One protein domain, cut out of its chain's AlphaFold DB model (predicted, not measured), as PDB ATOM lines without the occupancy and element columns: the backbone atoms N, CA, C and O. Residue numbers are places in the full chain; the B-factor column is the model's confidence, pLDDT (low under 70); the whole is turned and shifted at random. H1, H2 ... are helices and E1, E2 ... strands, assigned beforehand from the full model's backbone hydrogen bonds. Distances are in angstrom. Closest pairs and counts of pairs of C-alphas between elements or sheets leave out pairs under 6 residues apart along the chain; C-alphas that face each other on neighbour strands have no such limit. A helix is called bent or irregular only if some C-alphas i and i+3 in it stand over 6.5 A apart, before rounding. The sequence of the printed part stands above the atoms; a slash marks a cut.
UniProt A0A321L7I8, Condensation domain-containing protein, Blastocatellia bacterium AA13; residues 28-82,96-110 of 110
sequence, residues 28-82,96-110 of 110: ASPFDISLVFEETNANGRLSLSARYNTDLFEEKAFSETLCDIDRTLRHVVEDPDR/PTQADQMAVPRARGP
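Overview. This is residues 28 to 82 and 96 to 110 of the 110 residues of the protein "Condensation domain-containing protein" of Blastocatellia bacterium AA13 (UniProt A0A321L7I8). A long two-stranded hairpin, E1 and E2, and one long helix, H1, make a loose open V: after E2 the chain folds back at a tight link, and H1 runs back beside the hairpin, nearer to E2 than to E1. The far end of H1 with the residues after it, 71 to 82, sticks out free, and a separate stretch with no named element, residues 96 to 110, passes E2, with residues 103 to 104 paired in parallel with residues 52 to 53. The printed part has 70 residues, with two named strands and one named helix in the order E1, E2, H1; the sheet has the order E1 - E2 and is antiparallel, and the class is mixed, helices and strands. The whole is loose, with a radius of gyration of the C-alphas of 14.3 A, and elongated, spanning 46 by 29 by 22 A.

Arrangement. E1, residues 33 to 39, and E2, residues 46 to 53, form a hairpin of antiparallel neighbour strands, with 164 degrees between their N-to-C directions. The C-alphas of Ile 33 and Tyr 52 face each other at 4.4 A, and those of Glu 39 and Leu 46 at 4.6 A. Among the backbone pairs within hydrogen-bond range are N 34 and O 51, 2.8 A, and N 47 and O 38, 2.9 A. A tight link of 5 residues joins E2 to H1, residues 59 to 78. The closest C-alphas of E2 and H1 are those of Tyr 52 and Phe 62, 7.7 A apart, the one pair within 8 A; their centres are 11.8 A apart. E1 and H1 are apart. In H1 every O i to N i+4 pair is within hydrogen-bond range, and H1 is neither bent nor irregular.

Along the chain. E1 begins at C-alpha 33, (8.865, 3.293, 1.352), and measures 20.1 A from first to last C-alpha. E2 measures 23.4 A and ends at C-alpha 53, (14.861, 2.728, 3.821). H1 measures 28.9 A and ends at C-alpha 78, (-10.490, 21.245, -2.734).

Size, cuts and confidence. The two C-alphas farthest apart are those of Asp 79 and Pro 110, 47.5 A; Pro 110 is the chain's last residue. Residues 83 to 95 are cut out, and C-alphas 82 and 96 are 26.8 A apart across the cut. The link from E1 to E2 is short, with 6 residues, and no link is long. The mean pLDDT of the printed part is 80.2; residues 28 to 29, 96 to 102 and 108 to 110 are under 70.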
ATOM      1  N   ALA A  28      13.123  -4.395   9.932       66.75
ATOM      2  CA  ALA A  28      13.529  -3.821   8.659       66.75
ATOM      3  C   ALA A  28      12.423  -3.928   7.598       66.75
ATOM      4  O   ALA A  28      11.860  -5.005   7.382       66.75
ATOM      5  N   SER A  29      12.096  -2.810   6.941       68.44
ATOM      6  CA  SER A  29      11.048  -2.825   5.921       68.44
ATOM      7  C   SER A  29      11.559  -3.566   4.679       68.44
ATOM      8  O   SER A  29      12.658  -3.271   4.200       68.44
ATOM      9  N   PRO A  30      10.784  -4.507   4.109       77.06
ATOM     10  CA  PRO A  30      11.122  -5.111   2.823       77.06
ATOM     11  C   PRO A  30      10.900  -4.143   1.646       77.06
ATOM     12  O   PRO A  30      11.256  -4.470   0.514       77.06
ATOM     13  N   PHE A  31      10.316  -2.965   1.893       83.62
ATOM     14  CA  PHE A  31      10.027  -1.948   0.886       83.62
ATOM     15  C   PHE A  31      10.862  -0.690   1.109       83.62
ATOM     16  O   PHE A  31      11.151  -0.319   2.243       83.62
ATOM     17  N   ASP A  32      11.157   0.021   0.021       88.38
ATOM     18  CA  ASP A  32      11.904   1.281   0.080       88.38
ATOM     19  C   ASP A  32      11.128   2.383   0.815       88.38
ATOM     20  O   ASP A  32      11.718   3.175   1.546       88.38
ATOM     21  N   ILE A  33       9.801   2.411   0.643       87.81
ATOM     22  CA  ILE A  33       8.865   3.293   1.352       87.81
ATOM     23  C   ILE A  33       7.608   2.493   1.703       87.81
ATOM     24  O   ILE A  33       7.052   1.791   0.852       87.81
ATOM     25  N   SER A  34       7.113   2.638   2.927       88.81
ATOM     26  CA  SER A  34       5.821   2.137   3.396       88.81
ATOM     27  C   SER A  34       5.012   3.279   4.002       88.81
ATOM     28  O   SER A  34       5.481   3.933   4.922       88.81
ATOM     29  N   LEU A  35       3.806   3.519   3.497       89.38
ATOM     30  CA  LEU A  35       2.858   4.496   4.035       89.38
ATOM     31  C   LEU A  35       1.697   3.742   4.676       89.38
ATOM     32  O   LEU A  35       1.122   2.860   4.036       89.38
ATOM     33  N   VAL A  36       1.359   4.082   5.912       89.19
ATOM     34  CA  VAL A  36       0.278   3.466   6.679       89.19
ATOM     35  C   VAL A  36      -0.670   4.564   7.128       89.19
ATOM     36  O   VAL A  36      -0.308   5.440   7.910       89.19
ATOM     37  N   PHE A  37      -1.886   4.521   6.605       90.19
ATOM     38  CA  PHE A  37      -2.981   5.376   7.027       90.19
ATOM     39  C   PHE A  37      -3.845   4.619   8.025       90.19
ATOM     40  O   PHE A  37      -4.202   3.471   7.767       90.19
ATOM     41  N   GLU A  38      -4.209   5.254   9.131       88.25
ATOM     42  CA  GLU A  38      -5.097   4.665  10.132       88.25
ATOM     43  C   GLU A  38      -6.258   5.614  10.414       88.25
ATOM     44  O   GLU A  38      -6.067   6.815  10.623       88.25
ATOM     45  N   GLU A  39      -7.477   5.087  10.404       86.19
ATOM     46  CA  GLU A  39      -8.651   5.852  10.802       86.19
ATOM     47  C   GLU A  39      -8.734   5.908  12.327       86.19
ATOM     48  O   GLU A  39      -8.891   4.898  13.012       86.19
ATOM     49  N   THR A  40      -8.607   7.111  12.879       79.12
ATOM     50  CA  THR A  40      -8.730   7.327  14.319       79.12
ATOM     51  C   THR A  40     -10.202   7.454  14.705       79.12
ATOM     52  O   THR A  40     -10.996   8.079  14.001       79.12
ATOM     53  N   ASN A  41     -10.556   6.966  15.898       71.12
ATOM     54  CA  ASN A  41     -11.910   7.083  16.463       71.12
ATOM     55  C   ASN A  41     -12.384   8.544  16.653       71.12
ATOM     56  O   ASN A  41     -13.539   8.790  16.994       71.12
ATOM     57  N   ALA A  42     -11.503   9.527  16.449       70.00
ATOM     58  CA  ALA A  42     -11.823  10.945  16.480       70.00
ATOM     59  C   ALA A  42     -12.362  11.407  15.112       70.00
ATOM     60  O   ALA A  42     -11.616  11.930  14.286       70.00
ATOM     61  N   ASN A  43     -13.672  11.253  14.898       75.06
ATOM     62  CA  ASN A  43     -14.423  11.846  13.780       75.06
ATOM     63  C   ASN A  43     -13.918  11.463  12.371       75.06
ATOM     64  O   ASN A  43     -13.924  12.306  11.473       75.06
ATOM     65  N   GLY A  44     -13.451  10.226  12.176       77.50
ATOM     66  CA  GLY A  44     -12.952   9.762  10.874       77.50
ATOM     67  C   GLY A  44     -11.645  10.434  10.440       77.50
ATOM     68  O   GLY A  44     -11.309  10.467   9.257       77.50
ATOM     69  N   ARG A  45     -10.895  11.021  11.384       83.81
ATOM     70  CA  ARG A  45      -9.588  11.616  11.099       83.81
ATOM     71  C   ARG A  45      -8.579  10.516  10.792       83.81
ATOM     72  O   ARG A  45      -8.399   9.612  11.606       83.81
ATOM     73  N   LEU A  46      -7.860  10.665   9.684       85.75
ATOM     74  CA  LEU A  46      -6.752   9.787   9.318       85.75
ATOM     75  C   LEU A  46      -5.445  10.249   9.977       85.75
ATOM     76  O   LEU A  46      -5.096  11.430   9.907       85.75
ATOM     77  N   SER A  47      -4.713   9.324  10.591       85.81
ATOM     78  CA  SER A  47      -3.280   9.471  10.861       85.81
ATOM     79  C   SER A  47      -2.483   8.839   9.722       85.81
ATOM     80  O   SER A  47      -2.922   7.869   9.110       85.81
ATOM     81  N   LEU A  48      -1.308   9.396   9.432       85.44
ATOM     82  CA  LEU A  48      -0.338   8.832   8.498       85.44
ATOM     83  C   LEU A  48       0.952   8.548   9.261       85.44
ATOM     84  O   LEU A  48       1.565   9.470   9.797       85.44
ATOM     85  N   SER A  49       1.376   7.290   9.275       85.44
ATOM     86  CA  SER A  49       2.728   6.892   9.646       85.44
ATOM     87  C   SER A  49       3.462   6.391   8.408       85.44
ATOM     88  O   SER A  49       2.879   5.823   7.482       85.44
ATOM     89  N   ALA A  50       4.759   6.659   8.339       85.69
ATOM     90  CA  ALA A  50       5.538   6.361   7.156       85.69
ATOM     91  C   ALA A  50       6.893   5.792   7.542       85.69
ATOM     92  O   ALA A  50       7.533   6.271   8.471       85.69
ATOM     93  N   ARG A  51       7.320   4.769   6.814       86.69
ATOM     94  CA  ARG A  51       8.602   4.101   6.975       86.69
ATOM     95  C   ARG A  51       9.383   4.157   5.685       86.69
ATOM     96  O   ARG A  51       8.799   4.019   4.612       86.69
ATOM     97  N   TYR A  52      10.689   4.329   5.787       86.06
ATOM     98  CA  TYR A  52      11.558   4.378   4.622       86.06
ATOM     99  C   TYR A  52      12.912   3.747   4.894       86.06
ATOM    100  O   TYR A  52      13.386   3.706   6.030       86.06
ATOM    101  N   ASN A  53      13.521   3.273   3.813       87.19
ATOM    102  CA  ASN A  53      14.861   2.728   3.821       87.19
ATOM    103  C   ASN A  53      15.898   3.855   3.919       87.19
ATOM    104  O   ASN A  53      16.069   4.638   2.981       87.19
ATOM    105  N   THR A  54      16.622   3.907   5.036       86.50
ATOM    106  CA  THR A  54      17.670   4.910   5.287       86.50
ATOM    107  C   THR A  54      18.878   4.782   4.362       86.50
ATOM    108  O   THR A  54      19.625   5.740   4.208       86.50
ATOM    109  N   ASP A  55      19.067   3.627   3.718       86.44
ATOM    110  CA  ASP A  55      20.115   3.454   2.706       86.44
ATOM    111  C   ASP A  55      19.791   4.223   1.409       86.44
ATOM    112  O   ASP A  55      20.668   4.410   0.566       86.44
ATOM    113  N   LEU A  56      18.528   4.633   1.222       87.56
ATOM    114  CA  LEU A  56      18.027   5.278   0.005       87.56
ATOM    115  C   LEU A  56      17.540   6.712   0.222       87.56
ATOM    116  O   LEU A  56      17.592   7.509  -0.715       87.56
ATOM    117  N   PHE A  57      17.053   7.045   1.419       86.06
ATOM    118  CA  PHE A  57      16.481   8.358   1.702       86.06
ATOM    119  C   PHE A  57      17.064   8.973   2.969       86.06
ATOM    120  O   PHE A  57      17.156   8.333   4.014       86.06
ATOM    121  N   GLU A  58      17.383  10.260   2.873       86.19
ATOM    122  CA  GLU A  58      17.679  11.102   4.024       86.19
ATOM    123  C   GLU A  58      16.381  11.570   4.690       86.19
ATOM    124  O   GLU A  58      15.381  11.848   4.019       86.19
ATOM    125  N   GLU A  59      16.416  11.746   6.009       83.56
ATOM    126  CA  GLU A  59      15.262  12.170   6.812       83.56
ATOM    127  C   GLU A  59      14.606  13.452   6.290       83.56
ATOM    128  O   GLU A  59      13.378  13.551   6.210       83.56
ATOM    129  N   LYS A  60      15.424  14.424   5.874       85.06
ATOM    130  CA  LYS A  60      14.937  15.690   5.327       85.06
ATOM    131  C   LYS A  60      14.157  15.480   4.028       85.06
ATOM    132  O   LYS A  60      13.049  15.994   3.895       85.06
ATOM    133  N   ALA A  61      14.712  14.708   3.094       83.94
ATOM    134  CA  ALA A  61      14.074  14.428   1.809       83.94
ATOM    135  C   ALA A  61      12.762  13.650   1.990       83.94
ATOM    136  O   ALA A  61      11.763  13.908   1.310       83.94
ATOM    137  N   PHE A  62      12.734  12.721   2.947       85.56
ATOM    138  CA  PHE A  62      11.523  11.969   3.241       85.56
ATOM    139  C   PHE A  62      10.450  12.831   3.918       85.56
ATOM    140  O   PHE A  62       9.276  12.752   3.562       85.56
ATOM    141  N   SER A  63      10.847  13.726   4.823       84.12
ATOM    142  CA  SER A  63       9.933  14.695   5.437       84.12
ATOM    143  C   SER A  63       9.294  15.610   4.389       84.12
ATOM    144  O   SER A  63       8.078  15.789   4.389       84.12
ATOM    145  N   GLU A  64      10.078  16.118   3.430       84.25
ATOM    146  CA  GLU A  64       9.562  16.904   2.299       84.25
ATOM    147  C   GLU A  64       8.568  16.100   1.445       84.25
ATOM    148  O   GLU A  64       7.529  16.625   1.040       84.25
ATOM    149  N   THR A  65       8.832  14.806   1.241       86.00
ATOM    150  CA  THR A  65       7.917  13.901   0.530       86.00
ATOM    151  C   THR A  65       6.565  13.792   1.240       86.00
ATOM    152  O   THR A  65       5.522  13.835   0.590       86.00
ATOM    153  N   LEU A  66       6.546  13.704   2.572       86.75
ATOM    154  CA  LEU A  66       5.299  13.646   3.341       86.75
ATOM    155  C   LEU A  66       4.525  14.965   3.304       86.75
ATOM    156  O   LEU A  66       3.299  14.944   3.182       86.75
ATOM    157  N   CYS A  67       5.225  16.102   3.331       85.12
ATOM    158  CA  CYS A  67       4.598  17.405   3.119       85.12
ATOM    159  C   CYS A  67       3.923  17.484   1.737       85.12
ATOM    160  O   CYS A  67       2.812  17.998   1.603       85.12
ATOM    161  N   ASP A  68       4.586  16.966   0.701       85.69
ATOM    162  CA  ASP A  68       4.048  16.937  -0.658       85.69
ATOM    163  C   ASP A  68       2.805  16.037  -0.766       85.69
ATOM    164  O   ASP A  68       1.856  16.394  -1.472       85.69
ATOM    165  N   ILE A  69       2.770  14.911  -0.042       87.44
ATOM    166  CA  ILE A  69       1.592  14.036   0.044       87.44
ATOM    167  C   ILE A  69       0.417  14.766   0.706       87.44
ATOM    168  O   ILE A  69      -0.655  14.820   0.106       87.44
ATOM    169  N   ASP A  70       0.603  15.367   1.888       86.06
ATOM    170  CA  ASP A  70      -0.465  16.116   2.581       86.06
ATOM    171  C   ASP A  70      -1.032  17.230   1.689       86.06
ATOM    172  O   ASP A  70      -2.248  17.342   1.520       86.06
ATOM    173  N   ARG A  71      -0.158  17.996   1.024       84.62
ATOM    174  CA  ARG A  71      -0.582  19.044   0.087       84.62
ATOM    175  C   ARG A  71      -1.401  18.491  -1.070       84.62
ATOM    176  O   ARG A  71      -2.416  19.082  -1.429       84.62
ATOM    177  N   THR A  72      -0.949  17.393  -1.671       87.12
ATOM    178  CA  THR A  72      -1.645  16.783  -2.809       87.12
ATOM    179  C   THR A  72      -3.032  16.310  -2.389       87.12
ATOM    180  O   THR A  72      -4.002  16.591  -3.082       87.12
ATOM    181  N   LEU A  73      -3.150  15.671  -1.221       88.25
ATOM    182  CA  LEU A  73      -4.438  15.224  -0.691       88.25
ATOM    183  C   LEU A  73      -5.396  16.396  -0.450       88.25
ATOM    184  O   LEU A  73      -6.556  16.315  -0.844       88.25
ATOM    185  N   ARG A  74      -4.922  17.506   0.132       86.75
ATOM    186  CA  ARG A  74      -5.748  18.715   0.313       86.75
ATOM    187  C   ARG A  74      -6.207  19.295  -1.015       86.75
ATOM    188  O   ARG A  74      -7.383  19.599  -1.169       86.75
ATOM    189  N   HIS A  75      -5.292  19.408  -1.972       87.06
ATOM    190  CA  HIS A  75      -5.575  19.987  -3.282       87.06
ATOM    191  C   HIS A  75      -6.634  19.187  -4.049       87.06
ATOM    192  O   HIS A  75      -7.571  19.776  -4.573       87.06
ATOM    193  N   VAL A  76      -6.545  17.853  -4.026       90.19
ATOM    194  CA  VAL A  76      -7.532  16.959  -4.657       90.19
ATOM    195  C   VAL A  76      -8.910  17.058  -3.997       90.19
ATOM    196  O   VAL A  76      -9.923  16.925  -4.675       90.19
ATOM    197  N   VAL A  77      -8.967  17.285  -2.682       90.94
ATOM    198  CA  VAL A  77     -10.239  17.475  -1.963       90.94
ATOM    199  C   VAL A  77     -10.857  18.846  -2.258       90.94
ATOM    200  O   VAL A  77     -12.078  18.956  -2.322       90.94
ATOM    201  N   GLU A  78     -10.035  19.883  -2.432       91.00
ATOM    202  CA  GLU A  78     -10.490  21.245  -2.734       91.00
ATOM    203  C   GLU A  78     -10.996  21.400  -4.177       91.00
ATOM    204  O   GLU A  78     -11.989  22.091  -4.397       91.00
ATOM    205  N   ASP A  79     -10.323  20.778  -5.149       91.44
ATOM    206  CA  ASP A  79     -10.640  20.894  -6.577       91.44
ATOM    207  C   ASP A  79     -10.329  19.574  -7.318       91.44
ATOM    208  O   ASP A  79      -9.235  19.405  -7.869       91.44
ATOM    209  N   PRO A  80     -11.264  18.602  -7.311       90.88
ATOM    210  CA  PRO A  80     -11.016  17.248  -7.812       90.88
ATOM    211  C   PRO A  80     -10.832  17.167  -9.333       90.88
ATOM    212  O   PRO A  80     -10.254  16.195  -9.820       90.88
ATOM    213  N   ASP A  81     -11.301  18.168 -10.083       93.06
ATOM    214  CA  ASP A  81     -11.210  18.200 -11.548       93.06
ATOM    215  C   ASP A  81      -9.904  18.845 -12.042       93.06
ATOM    216  O   ASP A  81      -9.566  18.781 -13.231       93.06
ATOM    217  N   ARG A  82      -9.139  19.470 -11.143       87.38
ATOM    218  CA  ARG A  82      -7.897  20.147 -11.498       87.38
ATOM    219  C   ARG A  82      -6.758  19.153 -11.737       87.38
ATOM    220  O   ARG A  82      -6.564  18.220 -10.958       87.38
ATOM    221  N   PRO A  96       3.898  18.880  11.218       55.50
ATOM    222  CA  PRO A  96       5.124  18.401  11.843       55.50
ATOM    223  C   PRO A  96       5.045  16.887  12.084       55.50
ATOM    224  O   PRO A  96       4.138  16.394  12.755       55.50
ATOM    225  N   THR A  97       5.995  16.161  11.503       56.75
ATOM    226  CA  THR A  97       6.174  14.714  11.628       56.75
ATOM    227  C   THR A  97       6.865  14.358  12.941       56.75
ATOM    228  O   THR A  97       7.799  15.035  13.369       56.75
ATOM    229  N   GLN A  98       6.440  13.264  13.574       56.03
ATOM    230  CA  GLN A  98       7.126  12.696  14.734       56.03
ATOM    231  C   GLN A  98       8.098  11.611  14.238       56.03
ATOM    232  O   GLN A  98       7.680  10.518  13.869       56.03
ATOM    233  N   ALA A  99       9.387  11.957  14.164       51.59
ATOM    234  CA  ALA A  99      10.415  11.225  13.411       51.59
ATOM    235  C   ALA A  99      10.865   9.878  14.019       51.59
ATOM    236  O   ALA A  99      11.418   9.041  13.307       51.59
ATOM    237  N   ASP A 100      10.600   9.642  15.307       49.56
ATOM    238  CA  ASP A 100      11.266   8.598  16.114       49.56
ATOM    239  C   ASP A 100      11.003   7.140  15.679       49.56
ATOM    240  O   ASP A 100      11.640   6.222  16.189       49.56
ATOM    241  N   GLN A 101      10.070   6.890  14.753       55.72
ATOM    242  CA  GLN A 101       9.666   5.530  14.342       55.72
ATOM    243  C   GLN A 101       9.601   5.329  12.817       55.72
ATOM    244  O   GLN A 101       9.012   4.366  12.329       55.72
ATOM    245  N   MET A 102      10.192   6.242  12.042       65.44
ATOM    246  CA  MET A 102      10.031   6.280  10.580       65.44
ATOM    247  C   MET A 102      11.237   5.722   9.809       65.44
ATOM    248  O   MET A 102      11.102   5.243   8.683       65.44
ATOM    249  N   ALA A 103      12.427   5.783  10.399       73.62
ATOM    250  CA  ALA A 103      13.679   5.413   9.751       73.62
ATOM    251  C   ALA A 103      14.047   3.963  10.083       73.62
ATOM    252  O   ALA A 103      14.292   3.637  11.244       73.62
ATOM    253  N   VAL A 104      14.105   3.090   9.073       75.62
ATOM    254  CA  VAL A 104      14.506   1.691   9.271       75.62
ATOM    255  C   VAL A 104      15.471   1.271   8.153       75.62
ATOM    256  O   VAL A 104      15.195   1.554   6.987       75.62
ATOM    257  N   PRO A 105      16.599   0.597   8.447       70.38
ATOM    258  CA  PRO A 105      17.487   0.084   7.403       70.38
ATOM    259  C   PRO A 105      16.803  -1.004   6.564       70.38
ATOM    260  O   PRO A 105      15.829  -1.627   6.999       70.38
ATOM    261  N   ARG A 106      17.335  -1.275   5.366       75.00
ATOM    262  CA  ARG A 106      16.801  -2.318   4.480       75.00
ATOM    263  C   ARG A 106      16.853  -3.696   5.136       75.00
ATOM    264  O   ARG A 106      17.860  -4.064   5.747       75.00
ATOM    265  N   ALA A 107      15.811  -4.502   4.928       70.06
ATOM    266  CA  ALA A 107      15.852  -5.915   5.285       70.06
ATOM    267  C   ALA A 107      16.956  -6.604   4.469       70.06
ATOM    268  O   ALA A 107      16.825  -6.783   3.256       70.06
ATOM    269  N   ARG A 108      18.070  -6.957   5.119       66.00
ATOM    270  CA  ARG A 108      19.064  -7.848   4.513       66.00
ATOM    271  C   ARG A 108      18.441  -9.237   4.454       66.00
ATOM    272  O   ARG A 108      17.943  -9.724   5.466       66.00
ATOM    273  N   GLY A 109      18.412  -9.818   3.256       64.81
ATOM    274  CA  GLY A 109      17.926 -11.182   3.058       64.81
ATOM    275  C   GLY A 109      18.740 -12.206   3.863       64.81
ATOM    276  O   GLY A 109      19.817 -11.857   4.357       64.81
ATOM    277  N   PRO A 110      18.221 -13.436   4.018       53.59
ATOM    278  CA  PRO A 110      18.983 -14.545   4.586       53.59
ATOM    279  C   PRO A 110      20.224 -14.885   3.749       53.59
ATOM    280  O   PRO A 110      20.200 -14.652   2.516       53.59
TER     281      PRO A 110